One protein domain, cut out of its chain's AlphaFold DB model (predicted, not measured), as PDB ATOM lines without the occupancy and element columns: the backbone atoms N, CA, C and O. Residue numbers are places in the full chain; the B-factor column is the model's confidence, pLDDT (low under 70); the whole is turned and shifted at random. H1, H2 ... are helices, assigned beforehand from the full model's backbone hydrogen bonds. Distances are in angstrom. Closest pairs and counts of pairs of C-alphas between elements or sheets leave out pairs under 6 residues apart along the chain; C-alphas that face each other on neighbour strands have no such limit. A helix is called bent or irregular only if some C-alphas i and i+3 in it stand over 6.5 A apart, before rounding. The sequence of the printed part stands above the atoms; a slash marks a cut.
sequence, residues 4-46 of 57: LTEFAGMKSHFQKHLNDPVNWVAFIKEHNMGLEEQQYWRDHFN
ATOM      1  N   LEU A   4      42.760  31.748  34.350       57.62
ATOM      2  CA  LEU A   4      43.974  31.004  34.009       57.62
ATOM      3  C   LEU A   4      43.705  29.580  33.488       57.62
ATOM      4  O   LEU A   4      44.418  29.128  32.593       57.62
ATOM      5  N   THR A   5      42.689  28.874  33.996       58.41
ATOM      6  CA  THR A   5      42.361  27.516  33.526       58.41
ATOM      7  C   THR A   5      41.660  27.521  32.170       58.41
ATOM      8  O   THR A   5      41.876  26.606  31.377       58.41
ATOM      9  N   GLU A   6      40.890  28.566  31.859       59.16
ATOM     10  CA  GLU A   6      40.267  28.737  30.540       59.16
ATOM     11  C   GLU A   6      41.326  28.981  29.453       59.16
ATOM     12  O   GLU A   6      41.328  28.303  28.424       59.16
ATOM     13  N   PHE A   7      42.300  29.860  29.717       59.03
ATOM     14  CA  PHE A   7      43.398  30.130  28.781       59.03
ATOM     15  C   PHE A   7      44.302  28.909  28.547       59.03
ATOM     16  O   PHE A   7      44.704  28.647  27.412       59.03
ATOM     17  N   ALA A   8      44.590  28.123  29.590       61.75
ATOM     18  CA  ALA A   8      45.377  26.896  29.457       61.75
ATOM     19  C   ALA A   8      44.649  25.816  28.631       61.75
ATOM     20  O   ALA A   8      45.267  25.155  27.792       61.75
ATOM     21  N   GLY A   9      43.333  25.667  28.824       65.69
ATOM     22  CA  GLY A   9      42.508  24.732  28.055       65.69
ATOM     23  C   GLY A   9      42.443  25.090  26.568       65.69
ATOM     24  O   GLY A   9      42.603  24.215  25.714       65.69
ATOM     25  N   MET A  10      42.294  26.380  26.254       71.81
ATOM     26  CA  MET A  10      42.307  26.872  24.874       71.81
ATOM     27  C   MET A  10      43.656  26.614  24.202       71.81
ATOM     28  O   MET A  10      43.680  26.093  23.090       71.81
ATOM     29  N   LYS A  11      44.779  26.883  24.885       75.38
ATOM     30  CA  LYS A  11      46.120  26.649  24.325       75.38
ATOM     31  C   LYS A  11      46.328  25.191  23.905       75.38
ATOM     32  O   LYS A  11      46.819  24.942  22.809       75.38
ATOM     33  N   SER A  12      45.916  24.231  24.733       79.56
ATOM     34  CA  SER A  12      46.045  22.803  24.407       79.56
ATOM     35  C   SER A  12      45.139  22.378  23.245       79.56
ATOM     36  O   SER A  12      45.526  21.541  22.429       79.56
ATOM     37  N   HIS A  13      43.942  22.964  23.143       83.25
ATOM     38  CA  HIS A  13      43.042  22.708  22.022       83.25
ATOM     39  C   HIS A  13      43.620  23.242  20.706       83.25
ATOM     40  O   HIS A  13      43.690  22.495  19.733       83.25
ATOM     41  N   PHE A  14      44.102  24.489  20.704       82.25
ATOM     42  CA  PHE A  14      44.762  25.084  19.543       82.25
ATOM     43  C   PHE A  14      46.023  24.325  19.156       82.25
ATOM     44  O   PHE A  14      46.197  24.046  17.982       82.25
ATOM     45  N   GLN A  15      46.849  23.903  20.115       86.00
ATOM     46  CA  GLN A  15      48.021  23.080  19.824       86.00
ATOM     47  C   GLN A  15      47.633  21.778  19.110       86.00
ATOM     48  O   GLN A  15      48.195  21.464  18.070       86.00
ATOM     49  N   LYS A  16      46.642  21.034  19.619       85.56
ATOM     50  CA  LYS A  16      46.180  19.788  18.980       85.56
ATOM     51  C   LYS A  16      45.570  20.021  17.603       85.56
ATOM     52  O   LYS A  16      45.779  19.213  16.708       85.56
ATOM     53  N   HIS A  17      44.797  21.093  17.452       86.69
ATOM     54  CA  HIS A  17      44.133  21.422  16.199       86.69
ATOM     55  C   HIS A  17      45.142  21.875  15.143       86.69
ATOM     56  O   HIS A  17      45.146  21.345  14.037       86.69
ATOM     57  N   LEU A  18      46.031  22.799  15.511       86.38
ATOM     58  CA  LEU A  18      47.056  23.357  14.641       86.38
ATOM     59  C   LEU A  18      48.225  22.399  14.409       86.38
ATOM     60  O   LEU A  18      48.921  22.614  13.436       86.38
ATOM     61  N   ASN A  19      48.425  21.344  15.214       84.50
ATOM     62  CA  ASN A  19      49.368  20.250  14.919       84.50
ATOM     63  C   ASN A  19      48.960  19.410  13.693       84.50
ATOM     64  O   ASN A  19      49.751  18.596  13.227       84.50
ATOM     65  N   ASP A  20      47.751  19.573  13.158       85.62
ATOM     66  CA  ASP A  20      47.386  18.989  11.869       85.62
ATOM     67  C   ASP A  20      47.865  19.918  10.735       85.62
ATOM     68  O   ASP A  20      47.494  21.098  10.729       85.62
ATOM     69  N   PRO A  21      48.654  19.433   9.756       83.12
ATOM     70  CA  PRO A  21      49.143  20.254   8.649       83.12
ATOM     71  C   PRO A  21      48.030  20.937   7.846       83.12
ATOM     72  O   PRO A  21      48.213  22.051   7.358       83.12
ATOM     73  N   VAL A  22      46.861  20.302   7.713       86.19
ATOM     74  CA  VAL A  22      45.719  20.866   6.985       86.19
ATOM     75  C   VAL A  22      45.148  22.058   7.741       86.19
ATOM     76  O   VAL A  22      44.916  23.110   7.142       86.19
ATOM     77  N   ASN A  23      44.972  21.919   9.055       87.81
ATOM     78  CA  ASN A  23      44.475  23.002   9.902       87.81
ATOM     79  C   ASN A  23      45.507  24.125  10.020       87.81
ATOM     80  O   ASN A  23      45.131  25.291  10.002       87.81
ATOM     81  N   TRP A  24      46.800  23.796  10.079       86.81
ATOM     82  CA  TRP A  24      47.879  24.780  10.059       86.81
ATOM     83  C   TRP A  24      47.862  25.616   8.777       86.81
ATOM     84  O   TRP A  24      47.824  26.842   8.833       86.81
ATOM     85  N   VAL A  25      47.797  24.972   7.609       85.94
ATOM     86  CA  VAL A  25      47.713  25.677   6.320       85.94
ATOM     87  C   VAL A  25      46.422  26.492   6.211       85.94
ATOM     88  O   VAL A  25      46.447  27.601   5.674       85.94
ATOM     89  N   ALA A  26      45.298  25.971   6.709       89.31
ATOM     90  CA  ALA A  26      44.036  26.706   6.751       89.31
ATOM     91  C   ALA A  26      44.148  27.954   7.636       89.31
ATOM     92  O   ALA A  26      43.775  29.036   7.196       89.31
ATOM     93  N   PHE A  27      44.748  27.825   8.819       88.12
ATOM     94  CA  PHE A  27      44.991  28.920   9.753       88.12
ATOM     95  C   PHE A  27      45.894  30.002   9.146       88.12
ATOM     96  O   PHE A  27      45.555  31.182   9.183       88.12
ATOM     97  N   ILE A  28      46.987  29.613   8.484       87.19
ATOM     98  CA  ILE A  28      47.864  30.547   7.762       87.19
ATOM     99  C   ILE A  28      47.092  31.314   6.687       87.19
ATOM    100  O   ILE A  28      47.224  32.533   6.581       87.19
ATOM    101  N   LYS A  29      46.299  30.606   5.874       89.75
ATOM    102  CA  LYS A  29      45.543  31.204   4.764       89.75
ATOM    103  C   LYS A  29      44.426  32.116   5.252       89.75
ATOM    104  O   LYS A  29      44.252  33.192   4.693       89.75
ATOM    105  N   GLU A  30      43.685  31.694   6.271       92.25
ATOM    106  CA  GLU A  30      42.571  32.455   6.842       92.25
ATOM    107  C   GLU A  30      43.049  33.781   7.435       92.25
ATOM    108  O   GLU A  30      42.413  34.817   7.248       92.25
ATOM    109  N   HIS A  31      44.217  33.765   8.076       87.38
ATOM    110  CA  HIS A  31      44.823  34.949   8.672       87.38
ATOM    111  C   HIS A  31      45.800  35.683   7.743       87.38
ATOM    112  O   HIS A  31      46.347  36.709   8.140       87.38
ATOM    113  N   ASN A  32      46.006  35.190   6.516       90.00
ATOM    114  CA  ASN A  32      46.964  35.723   5.543       90.00
ATOM    115  C   ASN A  32      48.364  35.963   6.154       90.00
ATOM    116  O   ASN A  32      48.960  37.023   5.964       90.00
ATOM    117  N   MET A  33      48.855  34.985   6.925       87.94
ATOM    118  CA  MET A  33      50.058  35.133   7.752       87.94
ATOM    119  C   MET A  33      51.345  35.170   6.931       87.94
ATOM    120  O   MET A  33      51.606  34.277   6.115       87.94
ATOM    121  N   GLY A  34      52.205  36.139   7.243       86.00
ATOM    122  CA  GLY A  34      53.589  36.168   6.773       86.00
ATOM    123  C   GLY A  34      54.484  35.135   7.471       86.00
ATOM    124  O   GLY A  34      54.107  34.525   8.468       86.00
ATOM    125  N   LEU A  35      55.710  34.957   6.967       83.56
ATOM    126  CA  LEU A  35      56.693  34.002   7.509       83.56
ATOM    127  C   LEU A  35      57.021  34.232   8.995       83.56
ATOM    128  O   LEU A  35      57.121  33.272   9.756       83.56
ATOM    129  N   GLU A  36      57.159  35.489   9.421       86.44
ATOM    130  CA  GLU A  36      57.443  35.831  10.824       86.44
ATOM    131  C   GLU A  36      56.273  35.470  11.751       86.44
ATOM    132  O   GLU A  36      56.477  34.938  12.841       86.44
ATOM    133  N   GLU A  37      55.036  35.697  11.305       86.06
ATOM    134  CA  GLU A  37      53.836  35.347  12.071       86.06
ATOM    135  C   GLU A  37      53.665  33.831  12.173       86.06
ATOM    136  O   GLU A  37      53.328  33.316  13.237       86.06
ATOM    137  N   GLN A  38      53.954  33.103  11.094       85.56
ATOM    138  CA  GLN A  38      53.949  31.642  11.094       85.56
ATOM    139  C   GLN A  38      54.926  31.077  12.133       85.56
ATOM    140  O   GLN A  38      54.549  30.198  12.909       85.56
ATOM    141  N   GLN A  39      56.152  31.610  12.196       83.50
ATOM    142  CA  GLN A  39      57.139  31.214  13.207       83.50
ATOM    143  C   GLN A  39      56.668  31.561  14.620       83.50
ATOM    144  O   GLN A  39      56.689  30.700  15.498       83.50
ATOM    145  N   TYR A  40      56.155  32.780  14.826       87.25
ATOM    146  CA  TYR A  40      55.615  33.198  16.119       87.25
ATOM    147  C   TYR A  40      54.525  32.245  16.614       87.25
ATOM    148  O   TYR A  40      54.589  31.776  17.746       87.25
ATOM    149  N   TRP A  41      53.531  31.931  15.780       85.19
ATOM    150  CA  TRP A  41      52.417  31.073  16.180       85.19
ATOM    151  C   TRP A  41      52.843  29.622  16.403       85.19
ATOM    152  O   TRP A  41      52.374  28.998  17.359       85.19
ATOM    153  N   ARG A  42      53.768  29.106  15.586       84.19
ATOM    154  CA  ARG A  42      54.376  27.788  15.795       84.19
ATOM    155  C   ARG A  42      55.039  27.702  17.167       84.19
ATOM    156  O   ARG A  42      54.722  26.795  17.934       84.19
ATOM    157  N   ASP A  43      55.904  28.659  17.492       85.06
ATOM    158  CA  ASP A  43      56.663  28.668  18.745       85.06
ATOM    159  C   ASP A  43      55.746  28.954  19.947       85.06
ATOM    160  O   ASP A  43      55.859  28.329  21.003       85.06
ATOM    161  N   HIS A  44      54.766  29.846  19.780       84.81
ATOM    162  CA  HIS A  44      53.797  30.197  20.817       84.81
ATOM    163  C   HIS A  44      52.954  28.990  21.251       84.81
ATOM    164  O   HIS A  44      52.703  28.796  22.451       84.81
ATOM    165  N   PHE A  45      52.533  28.166  20.288       83.25
ATOM    166  CA  PHE A  45      51.767  26.945  20.534       83.25
ATOM    167  C   PHE A  45      52.627  25.688  20.683       83.25
ATOM    168  O   PHE A  45      52.078  24.650  21.047       83.25
ATOM    169  N   ASN A  46      53.947  25.787  20.491       81.50
ATOM    170  CA  ASN A  46      54.884  24.663  20.503       81.50
ATOM    171  C   ASN A  46      54.382  23.516  19.609       81.50
ATOM    172  O   ASN A  46      54.148  22.395  20.076       81.50
TER     173      ASN A  46
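AT A GLANCE: This is residues 4 to 46 of the 57 residues of an uncharacterized protein of Vibrio coralliirubri (UniProt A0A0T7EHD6). The longest helix, H1, makes a corner with H2 at its end, and H3 then folds back toward the second half of H1, its last residues coming near Gln 15. The three helices together make a small hook, and the first half of H1, residues 4 to 10, sticks out from it as a free arm along the longest axis. The printed part has 43 residues with three named helices in the order H1, H2, H3 and no named strand; the class is all helix. It is only just compact, close to loose, with a radius of gyration of the C-alphas of 10.7 A, and its elongated outline spans 30 by 19 by 15 A.

HOW THE PARTS SIT: H1, residues 4 to 18, is the longest helix, and its residues 4 to 10 stand free. H2, residues 21 to 30, touches H1 only at the corner by their link, and H1 touches H2 with residues 17 to 18 alone. The closest C-alphas of the two are those of Leu 18 and Trp 24, 4.9 A apart, and their lines are about perpendicular at 73 degrees. H3, residues 35 to 45, only just touches H1, with 3 pairs of C-alphas within 8 A, and H1 touches H3 with residues 11 to 15 alone. Their closest C-alphas, those of Gln 15 and Phe 45, are 5.4 A apart. H1 and H3 run opposite ways at a steep tilt of 55 degrees. H2 and H3 are close but not clearly touching, their closest C-alphas being those of Ile 28 and Gln 38, 7.0 A apart. They also run opposite ways at a steep tilt of 55 degrees. In H1, H2 and H3 every O i to N i+4 pair is within hydrogen-bond range.

IN THESE COORDINATES: H1, 15 residues, begins with C-alpha 4 at (43.974, 31.004, 34.009) and ends with C-alpha 18 at (47.056, 23.357, 14.641), 21.0 A from first to last C-alpha. H3, 11 residues from Leu 35 to Phe 45, is 15.6 A long and ends with C-alpha 45 at (51.767, 26.945, 20.534). H2, 10 residues from Pro 21 to Glu 30, is 14.0 A long. No helix is bent.

THE WHOLE: The two C-alphas farthest apart are those of Thr 5 and Leu 35, at 30.4 A, while the first and last printed C-alphas, those of Leu 4 and Asn 46, are 18.5 A apart. The printed part has no cut. The links from H1 to H2, with 2 residues, and from H2 to H3, with 4 residues, are both tight. The mean pLDDT of the printed part is 81.7, and the model's confidence is low, under 70, at residues 4 to 9.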